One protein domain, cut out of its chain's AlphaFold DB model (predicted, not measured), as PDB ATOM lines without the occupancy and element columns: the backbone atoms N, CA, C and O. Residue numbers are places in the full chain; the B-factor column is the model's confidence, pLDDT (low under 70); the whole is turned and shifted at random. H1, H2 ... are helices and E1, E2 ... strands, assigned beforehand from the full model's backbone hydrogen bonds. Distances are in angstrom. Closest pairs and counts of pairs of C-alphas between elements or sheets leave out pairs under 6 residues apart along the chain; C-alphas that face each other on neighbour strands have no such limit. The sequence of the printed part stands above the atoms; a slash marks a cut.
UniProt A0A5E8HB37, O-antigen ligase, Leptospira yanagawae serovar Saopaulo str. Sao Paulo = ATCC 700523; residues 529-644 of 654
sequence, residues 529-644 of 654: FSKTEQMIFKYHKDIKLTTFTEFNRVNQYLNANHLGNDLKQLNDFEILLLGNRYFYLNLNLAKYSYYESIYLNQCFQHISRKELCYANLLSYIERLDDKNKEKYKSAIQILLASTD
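AT A GLANCE: This is residues 529 to 644 of the 654 residues of the protein "O-antigen ligase" of Leptospira yanagawae serovar Saopaulo str. Sao Paulo = ATCC 700523 (UniProt A0A5E8HB37). Five helices stand side by side in a zigzag row, H1, H3, H4, H5 and H6, with nearly aligned axes; a two-strand hairpin, E1 and E2, packs on one side of H3, and the short helix H2 lies crosswise by the other side. A long loop, residues 554 to 571, leads from the hairpin round the end of H3 at Leu 589 and on to H2. H3 and H4 lie nearest the middle, while H1 and H6 make the two ends of the row. The printed part has 116 residues, with six named helices and two named strands in the order H1 E1 E2 H2 H3 H4 H5 H6; the class is mostly helix, and the sheet, in the order E1 - E2, is antiparallel. The whole is compact, with a radius of gyration of the C-alphas of 14.3 A and spans of 42 by 31 by 27 A.

HOW THE PARTS SIT: H1, residues 529 to 538, only just touches H3, residues 580 to 589, with 3 pairs of C-alphas within 8 A, the closest being those of Thr 532 and Tyr 582 at 6.1 A; they run the same way at a shallow tilt of 22 degrees. E1, residues 543 to 545, and E2, residues 551 to 553, form an antiparallel hairpin in which N 544 and O 552, and N 552 and O 544, are each 2.8 A apart, within hydrogen-bond range. The closest C-alphas of E2 and H3 are those of Phe 551 and Leu 585, at 6.1 A. H2, residues 572 to 578, is close to H3 but not clearly touching, about perpendicular at 77 degrees, with the C-alphas of Ile 575 and Phe 583 closest at 6.4 A. H4, residues 595 to 606, only just touches H3, with 3 pairs of C-alphas within 8 A and with its residues 596 to 600 alone; the closest are Leu 587 and Tyr 599, whose C-alphas are 5.9 A apart. H3 and H4 form a helical hairpin, running opposite ways at a shallow tilt of 20 degrees. H5, residues 610 to 623, forms a helical hairpin with H4 at 21 degrees; H4 touches it with residues 600 to 604 alone, and the closest C-alphas are those of Cys 603 and Cys 613 at 5.8 A. H6, residues 629 to 643, forms a helical hairpin with H5 at 20 degrees, with 15 pairs of C-alphas within 8 A and those of Glu 611 and Thr 643 closest at 5.7 A. H1 and H6 are apart. Every O i to N i+4 pair is within hydrogen-bond range in H1, H2, H3, H4 and H6, and 9 of 10 are in H5.

IN THESE COORDINATES: H1 begins at C-alpha 529, at (26.121, 5.272, 25.497), and is 14.0 A long from first to last C-alpha. H3 measures 13.7 A and begins at C-alpha 580, at (26.114, 6.796, 38.196). H4 measures 16.2 A, H5 20.2 A and H6 21.0 A; H6 ends at C-alpha 643, at (31.293, 16.685, 53.367). H2 is 10.0 A long, E1 6.8 A and E2 6.9 A.

THE WHOLE: The two C-alphas farthest apart are those of Ser 530 and Lys 627, at 44.8 A. The printed part has no cut. The link from E2 to H2, with 18 residues, is long, and the other links are tight. The mean pLDDT of the printed part is 75.9; it is under 70 at residues 529 to 534, 545 to 550, 555 to 567 and 576 to 579, and at residue 608.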
ATOM      1  N   PHE A 529      26.195   3.827  25.227       57.03
ATOM      2  CA  PHE A 529      26.121   5.272  25.497       57.03
ATOM      3  C   PHE A 529      24.829   5.868  24.946       57.03
ATOM      4  O   PHE A 529      24.129   6.583  25.660       57.03
ATOM      5  N   SER A 530      24.470   5.439  23.733       59.38
ATOM      6  CA  SER A 530      23.213   5.783  23.076       59.38
ATOM      7  C   SER A 530      22.014   5.525  23.996       59.38
ATOM      8  O   SER A 530      21.141   6.370  24.105       59.38
ATOM      9  N   LYS A 531      21.994   4.429  24.775       66.38
ATOM     10  CA  LYS A 531      20.860   4.105  25.660       66.38
ATOM     11  C   LYS A 531      20.691   5.080  26.836       66.38
ATOM     12  O   LYS A 531      19.564   5.462  27.138       66.38
ATOM     13  N   THR A 532      21.772   5.460  27.523       66.00
ATOM     14  CA  THR A 532      21.683   6.394  28.664       66.00
ATOM     15  C   THR A 532      21.324   7.799  28.186       66.00
ATOM     16  O   THR A 532      20.425   8.414  28.755       66.00
ATOM     17  N   GLU A 533      21.956   8.272  27.111       66.94
ATOM     18  CA  GLU A 533      21.666   9.590  26.531       66.94
ATOM     19  C   GLU A 533      20.259   9.639  25.911       66.94
ATOM     20  O   GLU A 533      19.519  10.589  26.148       66.94
ATOM     21  N   GLN A 534      19.801   8.572  25.243       69.81
ATOM     22  CA  GLN A 534      18.412   8.456  24.775       69.81
ATOM     23  C   GLN A 534      17.402   8.514  25.925       69.81
ATOM     24  O   GLN A 534      16.326   9.077  25.752       69.81
ATOM     25  N   MET A 535      17.716   7.949  27.096       71.88
ATOM     26  CA  MET A 535      16.844   8.048  28.272       71.88
ATOM     27  C   MET A 535      16.825   9.472  28.836       71.88
ATOM     28  O   MET A 535      15.749   9.981  29.136       71.88
ATOM     29  N   ILE A 536      17.979  10.140  28.929       72.12
ATOM     30  CA  ILE A 536      18.043  11.557  29.326       72.12
ATOM     31  C   ILE A 536      17.220  12.406  28.351       72.12
ATOM     32  O   ILE A 536      16.384  13.197  28.781       72.12
ATOM     33  N   PHE A 537      17.379  12.186  27.044       71.25
ATOM     34  CA  PHE A 537      16.606  12.868  26.011       71.25
ATOM     35  C   PHE A 537      15.108  12.548  26.100       71.25
ATOM     36  O   PHE A 537      14.283  13.453  26.009       71.25
ATOM     37  N   LYS A 538      14.722  11.289  26.343       76.12
ATOM     38  CA  LYS A 538      13.315  10.893  26.536       76.12
ATOM     39  C   LYS A 538      12.658  11.690  27.667       76.12
ATOM     40  O   LYS A 538      11.509  12.096  27.522       76.12
ATOM     41  N   TYR A 539      13.397  11.951  28.748       74.81
ATOM     42  CA  TYR A 539      12.910  12.652  29.940       74.81
ATOM     43  C   TYR A 539      13.381  14.117  30.052       74.81
ATOM     44  O   TYR A 539      13.222  14.719  31.111       74.81
ATOM     45  N   HIS A 540      13.911  14.734  28.986       73.38
ATOM     46  CA  HIS A 540      14.486  16.094  29.046       73.38
ATOM     47  C   HIS A 540      13.481  17.183  29.457       73.38
ATOM     48  O   HIS A 540      13.871  18.241  29.946       73.38
ATOM     49  N   LYS A 541      12.181  16.944  29.229       74.50
ATOM     50  CA  LYS A 541      11.099  17.853  29.638       74.50
ATOM     51  C   LYS A 541      10.823  17.787  31.138       74.50
ATOM     52  O   LYS A 541      10.383  18.773  31.719       74.50
ATOM     53  N   ASP A 542      11.094  16.637  31.747       72.19
ATOM     54  CA  ASP A 542      10.764  16.350  33.140       72.19
ATOM     55  C   ASP A 542      11.973  16.542  34.058       72.19
ATOM     56  O   ASP A 542      11.815  16.897  35.228       72.19
ATOM     57  N   ILE A 543      13.184  16.327  33.534       73.31
ATOM     58  CA  ILE A 543      14.436  16.349  34.284       73.31
ATOM     59  C   ILE A 543      15.477  17.209  33.563       73.31
ATOM     60  O   ILE A 543      15.777  17.004  32.389       73.31
ATOM     61  N   LYS A 544      16.097  18.126  34.309       73.12
ATOM     62  CA  LYS A 544      17.213  18.963  33.870       73.12
ATOM     63  C   LYS A 544      18.496  18.577  34.604       73.12
ATOM     64  O   LYS A 544      18.497  18.450  35.827       73.12
ATOM     65  N   LEU A 545      19.592  18.425  33.865       68.88
ATOM     66  CA  LEU A 545      20.928  18.245  34.433       68.88
ATOM     67  C   LEU A 545      21.483  19.604  34.891       68.88
ATOM     68  O   LEU A 545      21.483  20.571  34.127       68.88
ATOM     69  N   THR A 546      21.942  19.686  36.136       65.88
ATOM     70  CA  THR A 546      22.636  20.849  36.688       65.88
ATOM     71  C   THR A 546      24.121  20.816  36.329       65.88
ATOM     72  O   THR A 546      24.709  19.773  36.036       65.88
ATOM     73  N   THR A 547      24.753  21.979  36.414       60.91
ATOM     74  CA  THR A 547      26.204  22.192  36.294       60.91
ATOM     75  C   THR A 547      27.034  21.339  37.264       60.91
ATOM     76  O   THR A 547      28.151  20.947  36.934       60.91
ATOM     77  N   PHE A 548      26.473  20.976  38.423       64.44
ATOM     78  CA  PHE A 548      27.088  20.092  39.420       64.44
ATOM     79  C   PHE A 548      26.800  18.602  39.186       64.44
ATOM     80  O   PHE A 548      26.986  17.783  40.086       64.44
ATOM     81  N   THR A 549      26.384  18.230  37.969       61.00
ATOM     82  CA  THR A 549      26.070  16.855  37.535       61.00
ATOM     83  C   THR A 549      24.883  16.197  38.247       61.00
ATOM     84  O   THR A 549      24.753  14.974  38.235       61.00
ATOM     85  N   GLU A 550      23.984  16.994  38.825       69.12
ATOM     86  CA  GLU A 550      22.759  16.498  39.456       69.12
ATOM     87  C   GLU A 550      21.577  16.584  38.504       69.12
ATOM     88  O   GLU A 550      21.414  17.561  37.778       69.12
ATOM     89  N   PHE A 551      20.704  15.588  38.533       72.25
ATOM     90  CA  PHE A 551      19.425  15.669  37.845       72.25
ATOM     91  C   PHE A 551      18.390  16.309  38.775       72.25
ATOM     92  O   PHE A 551      18.181  15.830  39.883       72.25
ATOM     93  N   ASN A 552      17.722  17.365  38.319       73.38
ATOM     94  CA  ASN A 552      16.631  18.021  39.036       73.38
ATOM     95  C   ASN A 552      15.345  17.927  38.220       73.38
ATOM     96  O   ASN A 552      15.373  18.072  36.999       73.38
ATOM     97  N   ARG A 553      14.200  17.712  38.877       71.31
ATOM     98  CA  ARG A 553      12.902  17.769  38.190       71.31
ATOM     99  C   ARG A 553      12.533  19.214  37.860       71.31
ATOM    100  O   ARG A 553      12.697  20.090  38.703       71.31
ATOM    101  N   VAL A 554      12.006  19.438  36.657       70.94
ATOM    102  CA  VAL A 554      11.552  20.764  36.201       70.94
ATOM    103  C   VAL A 554      10.251  21.166  36.903       70.94
ATOM    104  O   VAL A 554      10.111  22.310  37.317       70.94
ATOM    105  N   ASN A 555       9.339  20.211  37.117       65.81
ATOM    106  CA  ASN A 555       8.076  20.418  37.827       65.81
ATOM    107  C   ASN A 555       7.986  19.488  39.043       65.81
ATOM    108  O   ASN A 555       7.951  18.265  38.901       65.81
ATOM    109  N   GLN A 556       7.908  20.065  40.244       61.06
ATOM    110  CA  GLN A 556       7.802  19.307  41.497       61.06
ATOM    111  C   GLN A 556       6.410  18.672  41.712       61.06
ATOM    112  O   GLN A 556       6.301  17.722  42.480       61.06
ATOM    113  N   TYR A 557       5.375  19.136  40.997       54.72
ATOM    114  CA  TYR A 557       3.962  18.780  41.226       54.72
ATOM    115  C   TYR A 557       3.347  17.798  40.206       54.72
ATOM    116  O   TYR A 557       2.147  17.540  40.251       54.72
ATOM    117  N   LEU A 558       4.122  17.253  39.259       55.38
ATOM    118  CA  LEU A 558       3.596  16.264  38.305       55.38
ATOM    119  C   LEU A 558       3.370  14.905  38.991       55.38
ATOM    120  O   LEU A 558       4.275  14.375  39.635       55.38
ATOM    121  N   ASN A 559       2.169  14.338  38.810       52.69
ATOM    122  CA  ASN A 559       1.747  13.051  39.372       52.69
ATOM    123  C   ASN A 559       2.781  11.943  39.100       52.69
ATOM    124  O   ASN A 559       2.916  11.454  37.976       52.69
ATOM    125  N   ALA A 560       3.462  11.508  40.166       53.38
ATOM    126  CA  ALA A 560       4.502  10.475  40.163       53.38
ATOM    127  C   ALA A 560       4.055   9.136  39.538       53.38
ATOM    128  O   ALA A 560       4.879   8.386  39.014       53.38
ATOM    129  N   ASN A 561       2.744   8.873  39.513       50.75
ATOM    130  CA  ASN A 561       2.155   7.635  39.004       50.75
ATOM    131  C   ASN A 561       2.331   7.431  37.488       50.75
ATOM    132  O   ASN A 561       2.300   6.294  37.036       50.75
ATOM    133  N   HIS A 562       2.544   8.486  36.689       53.41
ATOM    134  CA  HIS A 562       2.754   8.323  35.240       53.41
ATOM    135  C   HIS A 562       4.209   8.021  34.853       53.41
ATOM    136  O   HIS A 562       4.440   7.381  33.830       53.41
ATOM    137  N   LEU A 563       5.183   8.445  35.665       58.06
ATOM    138  CA  LEU A 563       6.616   8.234  35.412       58.06
ATOM    139  C   LEU A 563       7.148   6.955  36.084       58.06
ATOM    140  O   LEU A 563       8.104   6.361  35.594       58.06
ATOM    141  N   GLY A 564       6.521   6.524  37.187       52.91
ATOM    142  CA  GLY A 564       6.970   5.391  38.002       52.91
ATOM    143  C   GLY A 564       6.564   3.996  37.514       52.91
ATOM    144  O   GLY A 564       7.156   3.019  37.961       52.91
ATOM    145  N   ASN A 565       5.598   3.879  36.595       51.19
ATOM    146  CA  ASN A 565       5.055   2.575  36.183       51.19
ATOM    147  C   ASN A 565       6.054   1.687  35.412       51.19
ATOM    148  O   ASN A 565       5.886   0.470  35.401       51.19
ATOM    149  N   ASP A 566       7.112   2.269  34.839       61.03
ATOM    150  CA  ASP A 566       8.183   1.534  34.143       61.03
ATOM    151  C   ASP A 566       9.426   1.287  35.024       61.03
ATOM    152  O   ASP A 566      10.406   0.691  34.564       61.03
ATOM    153  N   LEU A 567       9.429   1.748  36.282       68.00
ATOM    154  CA  LEU A 567      10.589   1.623  37.164       68.00
ATOM    155  C   LEU A 567      10.651   0.229  37.801       68.00
ATOM    156  O   LEU A 567       9.677  -0.286  38.348       68.00
ATOM    157  N   LYS A 568      11.843  -0.366  37.761       75.31
ATOM    158  CA  LYS A 568      12.209  -1.599  38.468       75.31
ATOM    159  C   LYS A 568      13.433  -1.321  39.320       75.31
ATOM    160  O   LYS A 568      14.198  -0.425  38.983       75.31
ATOM    161  N   GLN A 569      13.637  -2.094  40.383       77.00
ATOM    162  CA  GLN A 569      14.897  -2.059  41.121       77.00
ATOM    163  C   GLN A 569      16.064  -2.332  40.161       77.00
ATOM    164  O   GLN A 569      16.025  -3.305  39.409       77.00
ATOM    165  N   LEU A 570      17.080  -1.467  40.190       79.38
ATOM    166  CA  LEU A 570      18.279  -1.659  39.382       79.38
ATOM    167  C   LEU A 570      19.102  -2.805  39.956       79.38
ATOM    168  O   LEU A 570      19.421  -2.809  41.149       79.38
ATOM    169  N   ASN A 571      19.476  -3.746  39.096       82.75
ATOM    170  CA  ASN A 571      20.416  -4.796  39.468       82.75
ATOM    171  C   ASN A 571      21.825  -4.208  39.628       82.75
ATOM    172  O   ASN A 571      22.211  -3.311  38.878       82.75
ATOM    173  N   ASP A 572      22.649  -4.780  40.509       78.62
ATOM    174  CA  ASP A 572      24.050  -4.359  40.688       78.62
ATOM    175  C   ASP A 572      24.815  -4.364  39.361       78.62
ATOM    176  O   ASP A 572      25.592  -3.457  39.068       78.62
ATOM    177  N   PHE A 573      24.539  -5.356  38.506       76.25
ATOM    178  CA  PHE A 573      25.101  -5.422  37.161       76.25
ATOM    179  C   PHE A 573      24.650  -4.253  36.281       76.25
ATOM    180  O   PHE A 573      25.449  -3.753  35.504       76.25
ATOM    181  N   GLU A 574      23.409  -3.780  36.395       74.75
ATOM    182  CA  GLU A 574      22.928  -2.617  35.641       74.75
ATOM    183  C   GLU A 574      23.544  -1.320  36.156       74.75
ATOM    184  O   GLU A 574      23.919  -0.478  35.346       74.75
ATOM    185  N   ILE A 575      23.722  -1.173  37.472       73.62
ATOM    186  CA  ILE A 575      24.422  -0.023  38.065       73.62
ATOM    187  C   ILE A 575      25.884  -0.015  37.599       73.62
ATOM    188  O   ILE A 575      26.364   1.010  37.117       73.62
ATOM    189  N   LEU A 576      26.557  -1.171  37.646       69.38
ATOM    190  CA  LEU A 576      27.931  -1.375  37.173       69.38
ATOM    191  C   LEU A 576      28.081  -1.311  35.651       69.38
ATOM    192  O   LEU A 576      29.183  -1.061  35.165       69.38
ATOM    193  N   LEU A 577      27.022  -1.577  34.889       67.31
ATOM    194  CA  LEU A 577      27.057  -1.525  33.436       67.31
ATOM    195  C   LEU A 577      26.687  -0.139  32.934       67.31
ATOM    196  O   LEU A 577      27.343   0.291  32.009       67.31
ATOM    197  N   LEU A 578      25.677   0.546  33.478       68.75
ATOM    198  CA  LEU A 578      25.095   1.779  32.922       68.75
ATOM    199  C   LEU A 578      25.515   3.057  33.654       68.75
ATOM    200  O   LEU A 578      25.601   4.095  32.995       68.75
ATOM    201  N   GLY A 579      25.854   2.986  34.945       68.50
ATOM    202  CA  GLY A 579      26.593   4.049  35.625       68.50
ATOM    203  C   GLY A 579      25.862   4.952  36.578       68.50
ATOM    204  O   GLY A 579      24.640   4.956  36.636       68.50
ATOM    205  N   ASN A 580      26.638   5.809  37.252       70.94
ATOM    206  CA  ASN A 580      26.114   6.796  38.196       70.94
ATOM    207  C   ASN A 580      25.176   7.795  37.505       70.94
ATOM    208  O   ASN A 580      24.182   8.176  38.102       70.94
ATOM    209  N   ARG A 581      25.424   8.192  36.243       72.75
ATOM    210  CA  ARG A 581      24.489   9.062  35.497       72.75
ATOM    211  C   ARG A 581      23.128   8.394  35.315       72.75
ATOM    212  O   ARG A 581      22.105   9.003  35.601       72.75
ATOM    213  N   TYR A 582      23.121   7.131  34.889       77.19
ATOM    214  CA  TYR A 582      21.892   6.351  34.754       77.19
ATOM    215  C   TYR A 582      21.229   6.108  36.116       77.19
ATOM    216  O   TYR A 582      20.019   6.258  36.254       77.19
ATOM    217  N   PHE A 583      22.018   5.801  37.144       80.62
ATOM    218  CA  PHE A 583      21.547   5.637  38.514       80.62
ATOM    219  C   PHE A 583      20.891   6.914  39.054       80.62
ATOM    220  O   PHE A 583      19.755   6.858  39.504       80.62
ATOM    221  N   TYR A 584      21.543   8.077  38.954       79.69
ATOM    222  CA  TYR A 584      21.004   9.352  39.434       79.69
ATOM    223  C   TYR A 584      19.809   9.841  38.615       79.69
ATOM    224  O   TYR A 584      18.915  10.481  39.172       79.69
ATOM    225  N   LEU A 585      19.760   9.524  37.316       80.25
ATOM    226  CA  LEU A 585      18.567   9.734  36.499       80.25
ATOM    227  C   LEU A 585      17.398   8.907  37.050       80.25
ATOM    228  O   LEU A 585      16.336   9.463  37.315       80.25
ATOM    229  N   ASN A 586      17.604   7.608  37.292       82.69
ATOM    230  CA  ASN A 586      16.572   6.731  37.852       82.69
ATOM    231  C   ASN A 586      16.188   7.105  39.286       82.69
ATOM    232  O   ASN A 586      15.004   7.087  39.598       82.69
ATOM    233  N   LEU A 587      17.135   7.516  40.133       85.12
ATOM    234  CA  LEU A 587      16.859   8.030  41.478       85.12
ATOM    235  C   LEU A 587      15.929   9.250  41.409       85.12
ATOM    236  O   LEU A 587      14.957   9.336  42.154       85.12
ATOM    237  N   ASN A 588      16.177  10.175  40.476       81.44
ATOM    238  CA  ASN A 588      15.324  11.352  40.292       81.44
ATOM    239  C   ASN A 588      13.975  11.039  39.636       81.44
ATOM    240  O   ASN A 588      12.967  11.670  39.971       81.44
ATOM    241  N   LEU A 589      13.922  10.055  38.738       81.69
ATOM    242  CA  LEU A 589      12.661   9.521  38.220       81.69
ATOM    243  C   LEU A 589      11.861   8.820  39.323       81.69
ATOM    244  O   LEU A 589      10.645   8.963  39.358       81.69
ATOM    245  N   ALA A 590      12.529   8.152  40.262       81.44
ATOM    246  CA  ALA A 590      11.911   7.438  41.372       81.44
ATOM    247  C   ALA A 590      11.454   8.335  42.526       81.44
ATOM    248  O   ALA A 590      10.747   7.835  43.399       81.44
ATOM    249  N   LYS A 591      11.809   9.629  42.541       80.19
ATOM    250  CA  LYS A 591      11.313  10.571  43.554       80.19
ATOM    251  C   LYS A 591       9.788  10.485  43.667       80.19
ATOM    252  O   LYS A 591       9.096  10.521  42.643       80.19
ATOM    253  N   TYR A 592       9.290  10.403  44.902       77.00
ATOM    254  CA  TYR A 592       7.875  10.215  45.260       77.00
ATOM    255  C   TYR A 592       7.292   8.829  44.931       77.00
ATOM    256  O   TYR A 592       6.074   8.667  44.888       77.00
ATOM    257  N   SER A 593       8.135   7.823  44.695       79.50
ATOM    258  CA  SER A 593       7.712   6.433  44.487       79.50
ATOM    259  C   SER A 593       8.283   5.504  45.558       79.50
ATOM    260  O   SER A 593       9.257   5.832  46.233       79.50
ATOM    261  N   TYR A 594       7.721   4.297  45.662       81.44
ATOM    262  CA  TYR A 594       8.226   3.240  46.546       81.44
ATOM    263  C   TYR A 594       9.727   2.942  46.335       81.44
ATOM    264  O   TYR A 594      10.456   2.679  47.293       81.44
ATOM    265  N   TYR A 595      10.210   3.051  45.092       83.81
ATOM    266  CA  TYR A 595      11.594   2.736  44.730       83.81
ATOM    267  C   TYR A 595      12.625   3.769  45.208       83.81
ATOM    268  O   TYR A 595      13.812   3.455  45.220       83.81
ATOM    269  N   GLU A 596      12.218   4.974  45.631       85.94
ATOM    270  CA  GLU A 596      13.151   6.022  46.078       85.94
ATOM    271  C   GLU A 596      14.027   5.551  47.248       85.94
ATOM    272  O   GLU A 596      15.247   5.702  47.217       85.94
ATOM    273  N   SER A 597      13.417   4.905  48.245       86.38
ATOM    274  CA  SER A 597      14.121   4.385  49.426       86.38
ATOM    275  C   SER A 597      15.143   3.291  49.080       86.38
ATOM    276  O   SER A 597      16.249   3.268  49.621       86.38
ATOM    277  N   ILE A 598      14.798   2.420  48.127       87.88
ATOM    278  CA  ILE A 598      15.669   1.348  47.632       87.88
ATOM    279  C   ILE A 598      16.881   1.958  46.923       87.88
ATOM    280  O   ILE A 598      18.018   1.579  47.206       87.88
ATOM    281  N   TYR A 599      16.654   2.953  46.061       88.31
ATOM    282  CA  TYR A 599      17.739   3.653  45.384       88.31
ATOM    283  C   TYR A 599      18.627   4.441  46.347       88.31
ATOM    284  O   TYR A 599      19.842   4.425  46.188       88.31
ATOM    285  N   LEU A 600      18.077   5.082  47.381       88.88
ATOM    286  CA  LEU A 600      18.891   5.774  48.387       88.88
ATOM    287  C   LEU A 600      19.838   4.814  49.121       88.88
ATOM    288  O   LEU A 600      21.014   5.135  49.283       88.88
ATOM    289  N   ASN A 601      19.375   3.613  49.480       88.69
ATOM    290  CA  ASN A 601      20.246   2.580  50.048       88.69
ATOM    291  C   ASN A 601      21.347   2.152  49.065       88.69
ATOM    292  O   ASN A 601      22.518   2.086  49.441       88.69
ATOM    293  N   GLN A 602      20.995   1.927  47.795       87.56
ATOM    294  CA  GLN A 602      21.970   1.606  46.748       87.56
ATOM    295  C   GLN A 602      22.986   2.743  46.526       87.56
ATOM    296  O   GLN A 602      24.144   2.469  46.207       87.56
ATOM    297  N   CYS A 603      22.602   4.007  46.758       86.31
ATOM    298  CA  CYS A 603      23.500   5.162  46.652       86.31
ATOM    299  C   CYS A 603      24.685   5.017  47.611       86.31
ATOM    300  O   CYS A 603      25.834   5.084  47.183       86.31
ATOM    301  N   PHE A 604      24.423   4.736  48.890       86.38
ATOM    302  CA  PHE A 604      25.479   4.586  49.898       86.38
ATOM    303  C   PHE A 604      26.337   3.328  49.712       86.38
ATOM    304  O   PHE A 604      27.473   3.294  50.183       86.38
ATOM    305  N   GLN A 605      25.814   2.301  49.037       83.81
ATOM    306  CA  GLN A 605      26.538   1.055  48.777       83.81
ATOM    307  C   GLN A 605      27.471   1.153  47.567       83.81
ATOM    308  O   GLN A 605      28.591   0.645  47.613       83.81
ATOM    309  N   HIS A 606      27.018   1.789  46.483       75.25
ATOM    310  CA  HIS A 606      27.714   1.743  45.195       75.25
ATOM    311  C   HIS A 606      28.372   3.062  44.786       75.25
ATOM    312  O   HIS A 606      29.287   3.043  43.959       75.25
ATOM    313  N   ILE A 607      27.936   4.202  45.329       74.31
ATOM    314  CA  ILE A 607      28.416   5.513  44.893       74.31
ATOM    315  C   ILE A 607      29.474   6.059  45.850       74.31
ATOM    316  O   ILE A 607      29.292   6.110  47.063       74.31
ATOM    317  N   SER A 608      30.599   6.512  45.289       69.06
ATOM    318  CA  SER A 608      31.727   7.041  46.061       69.06
ATOM    319  C   SER A 608      31.492   8.447  46.626       69.06
ATOM    320  O   SER A 608      32.101   8.795  47.634       69.06
ATOM    321  N   ARG A 609      30.638   9.258  45.983       72.38
ATOM    322  CA  ARG A 609      30.323  10.639  46.393       72.38
ATOM    323  C   ARG A 609      29.188  10.640  47.414       72.38
ATOM    324  O   ARG A 609      28.011  10.636  47.046       72.38
ATOM    325  N   LYS A 610      29.549  10.591  48.696       77.69
ATOM    326  CA  LYS A 610      28.595  10.503  49.812       77.69
ATOM    327  C   LYS A 610      27.793  11.787  49.992       77.69
ATOM    328  O   LYS A 610      26.633  11.703  50.377       77.69
ATOM    329  N   GLU A 611      28.367  12.937  49.657       80.25
ATOM    330  CA  GLU A 611      27.733  14.254  49.708       80.25
ATOM    331  C   GLU A 611      26.413  14.287  48.913       80.25
ATOM    332  O   GLU A 611      25.376  14.700  49.430       80.25
ATOM    333  N   LEU A 612      26.400  13.701  47.709       79.81
ATOM    334  CA  LEU A 612      25.203  13.572  46.870       79.81
ATOM    335  C   LEU A 612      24.163  12.615  47.469       79.81
ATOM    336  O   LEU A 612      22.956  12.837  47.340       79.81
ATOM    337  N   CYS A 613      24.606  11.530  48.108       85.38
ATOM    338  CA  CYS A 613      23.696  10.596  48.769       85.38
ATOM    339  C   CYS A 613      23.065  11.235  50.017       85.38
ATOM    340  O   CYS A 613      21.861  11.091  50.221       85.38
ATOM    341  N   TYR A 614      23.836  11.996  50.805       86.75
ATOM    342  CA  TYR A 614      23.328  12.744  51.956       86.75
ATOM    343  C   TYR A 614      22.351  13.849  51.550       86.75
ATOM    344  O   TYR A 614      21.295  13.958  52.168       86.75
ATOM    345  N   ALA A 615      22.636  14.609  50.489       85.62
ATOM    346  CA  ALA A 615      21.723  15.635  49.982       85.62
ATOM    347  C   ALA A 615      20.380  15.037  49.520       85.62
ATOM    348  O   ALA A 615      19.307  15.510  49.904       85.62
ATOM    349  N   ASN A 616      20.411  13.935  48.761       85.31
ATOM    350  CA  ASN A 616      19.182  13.260  48.333       85.31
ATOM    351  C   ASN A 616      18.420  12.630  49.511       85.31
ATOM    352  O   ASN A 616      17.191  12.737  49.554       85.31
ATOM    353  N   LEU A 617      19.126  12.037  50.481       88.81
ATOM    354  CA  LEU A 617      18.533  11.504  51.710       88.81
ATOM    355  C   LEU A 617      17.868  12.606  52.541       88.81
ATOM    356  O   LEU A 617      16.759  12.409  53.030       88.81
ATOM    357  N   LEU A 618      18.509  13.769  52.668       86.44
ATOM    358  CA  LEU A 618      17.945  14.922  53.362       86.44
ATOM    359  C   LEU A 618      16.629  15.350  52.708       86.44
ATOM    360  O   LEU A 618      15.618  15.466  53.398       86.44
ATOM    361  N   SER A 619      16.614  15.465  51.375       84.50
ATOM    362  CA  SER A 619      15.396  15.792  50.626       84.50
ATOM    363  C   SER A 619      14.276  14.771  50.868       84.50
ATOM    364  O   SER A 619      13.105  15.133  50.945       84.50
ATOM    365  N   TYR A 620      14.619  13.485  50.997       86.75
ATOM    366  CA  TYR A 620      13.659  12.419  51.273       86.75
ATOM    367  C   TYR A 620      13.093  12.531  52.691       86.75
ATOM    368  O   TYR A 620      11.877  12.501  52.863       86.75
ATOM    369  N   ILE A 621      13.953  12.747  53.693       86.56
ATOM    370  CA  ILE A 621      13.550  12.954  55.092       86.56
ATOM    371  C   ILE A 621      12.625  14.167  55.218       86.56
ATOM    372  O   ILE A 621      11.632  14.109  55.940       86.56
ATOM    373  N   GLU A 622      12.891  15.249  54.483       83.25
ATOM    374  CA  GLU A 622      12.033  16.437  54.466       83.25
ATOM    375  C   GLU A 622      10.608  16.176  53.975       83.25
ATOM    376  O   GLU A 622       9.699  16.936  54.313       83.25
ATOM    377  N   ARG A 623      10.384  15.085  53.246       82.94
ATOM    378  CA  ARG A 623       9.062  14.678  52.760       82.94
ATOM    379  C   ARG A 623       8.385  13.621  53.632       82.94
ATOM    380  O   ARG A 623       7.220  13.322  53.398       82.94
ATOM    381  N   LEU A 624       9.085  13.054  54.615       82.94
ATOM    382  CA  LEU A 624       8.501  12.062  55.515       82.94
ATOM    383  C   LEU A 624       7.538  12.722  56.505       82.94
ATOM    384  O   LEU A 624       7.837  13.769  57.086       82.94
ATOM    385  N   ASP A 625       6.410  12.055  56.732       78.44
ATOM    386  CA  ASP A 625       5.464  12.368  57.800       78.44
ATOM    387  C   ASP A 625       5.833  11.562  59.064       78.44
ATOM    388  O   ASP A 625       5.177  10.588  59.431       78.44
ATOM    389  N   ASP A 626       6.976  11.899  59.676       82.00
ATOM    390  CA  ASP A 626       7.501  11.260  60.894       82.00
ATOM    391  C   ASP A 626       7.749  12.314  61.988       82.00
ATOM    392  O   ASP A 626       8.361  13.356  61.755       82.00
ATOM    393  N   LYS A 627       7.329  12.016  63.222       79.50
ATOM    394  CA  LYS A 627       7.550  12.864  64.404       79.50
ATOM    395  C   LYS A 627       9.036  13.036  64.751       79.50
ATOM    396  O   LYS A 627       9.397  14.028  65.373       79.50
ATOM    397  N   ASN A 628       9.898  12.099  64.349       83.50
ATOM    398  CA  ASN A 628      11.347  12.149  64.593       83.50
ATOM    399  C   ASN A 628      12.148  12.821  63.468       83.50
ATOM    400  O   ASN A 628      13.378  12.898  63.548       83.50
ATOM    401  N   LYS A 629      11.471  13.328  62.433       85.12
ATOM    402  CA  LYS A 629      12.068  13.960  61.253       85.12
ATOM    403  C   LYS A 629      13.147  14.989  61.588       85.12
ATOM    404  O   LYS A 629      14.232  14.912  61.027       85.12
ATOM    405  N   GLU A 630      12.891  15.897  62.529       85.00
ATOM    406  CA  GLU A 630      13.836  16.964  62.906       85.00
ATOM    407  C   GLU A 630      15.158  16.425  63.482       85.00
ATOM    408  O   GLU A 630      16.242  16.961  63.231       85.00
ATOM    409  N   LYS A 631      15.101  15.302  64.205       85.31
ATOM    410  CA  LYS A 631      16.295  14.654  64.762       85.31
ATOM    411  C   LYS A 631      17.148  14.011  63.669       85.31
ATOM    412  O   LYS A 631      18.371  14.127  63.695       85.31
ATOM    413  N   TYR A 632      16.524  13.344  62.699       85.62
ATOM    414  CA  TYR A 632      17.249  12.778  61.557       85.62
ATOM    415  C   TYR A 632      17.789  13.877  60.643       85.62
ATOM    416  O   TYR A 632      18.940  13.817  60.220       85.62
ATOM    417  N   LYS A 633      16.979  14.909  60.397       86.19
ATOM    418  CA  LYS A 633      17.318  16.077  59.584       86.19
ATOM    419  C   LYS A 633      18.588  16.761  60.096       86.19
ATOM    420  O   LYS A 633      19.544  16.901  59.338       86.19
ATOM    421  N   SER A 634      18.634  17.096  61.385       86.06
ATOM    422  CA  SER A 634      19.807  17.725  62.014       86.06
ATOM    423  C   SER A 634      21.066  16.850  61.950       86.06
ATOM    424  O   SER A 634      22.136  17.342  61.595       86.06
ATOM    425  N   ALA A 635      20.955  15.544  62.212       86.81
ATOM    426  CA  ALA A 635      22.094  14.628  62.113       86.81
ATOM    427  C   ALA A 635      22.656  14.537  60.681       86.81
ATOM    428  O   ALA A 635      23.868  14.619  60.484       86.81
ATOM    429  N   ILE A 636      21.782  14.407  59.676       88.12
ATOM    430  CA  ILE A 636      22.196  14.351  58.267       88.12
ATOM    431  C   ILE A 636      22.767  15.692  57.798       88.12
ATOM    432  O   ILE A 636      23.712  15.695  57.020       88.12
ATOM    433  N   GLN A 637      22.271  16.825  58.297       86.75
ATOM    434  CA  GLN A 637      22.822  18.146  57.972       86.75
ATOM    435  C   GLN A 637      24.236  18.347  58.488       86.75
ATOM    436  O   GLN A 637      25.059  18.900  57.770       86.75
ATOM    437  N   ILE A 638      24.537  17.876  59.698       85.25
ATOM    438  CA  ILE A 638      25.897  17.934  60.240       85.25
ATOM    439  C   ILE A 638      26.841  17.094  59.370       85.25
ATOM    440  O   ILE A 638      27.923  17.554  59.008       85.25
ATOM    441  N   LEU A 639      26.414  15.887  58.982       86.12
ATOM    442  CA  LEU A 639      27.193  15.031  58.087       86.12
ATOM    443  C   LEU A 639      27.369  15.672  56.706       86.12
ATOM    444  O   LEU A 639      28.486  15.707  56.197       86.12
ATOM    445  N   LEU A 640      26.306  16.237  56.129       86.00
ATOM    446  CA  LEU A 640      26.372  16.921  54.842       86.00
ATOM    447  C   LEU A 640      27.317  18.123  54.906       86.00
ATOM    448  O   LEU A 640      28.205  18.208  54.070       86.00
ATOM    449  N   ALA A 641      27.200  18.981  55.923       82.62
ATOM    450  CA  ALA A 641      28.056  20.151  56.109       82.62
ATOM    451  C   ALA A 641      29.538  19.785  56.293       82.62
ATOM    452  O   ALA A 641      30.408  20.541  55.872       82.62
ATOM    453  N   SER A 642      29.834  18.616  56.877       82.06
ATOM    454  CA  SER A 642      31.210  18.109  56.956       82.06
ATOM    455  C   SER A 642      31.765  17.670  55.596       82.06
ATOM    456  O   SER A 642      32.957  17.798  55.356       82.06
ATOM    457  N   THR A 643      30.903  17.183  54.698       80.44
ATOM    458  CA  THR A 643      31.293  16.685  53.367       80.44
ATOM    459  C   THR A 643      31.098  17.694  52.232       80.44
ATOM    460  O   THR A 643      31.593  17.462  51.138       80.44
ATOM    461  N   ASP A 644      30.361  18.780  52.467       81.31
ATOM    462  CA  ASP A 644      30.027  19.848  51.519       81.31
ATOM    463  C   ASP A 644      30.070  21.211  52.239       81.31
ATOM    464  O   ASP A 644      29.033  21.811  52.538       81.31
TER     465      ASP A 644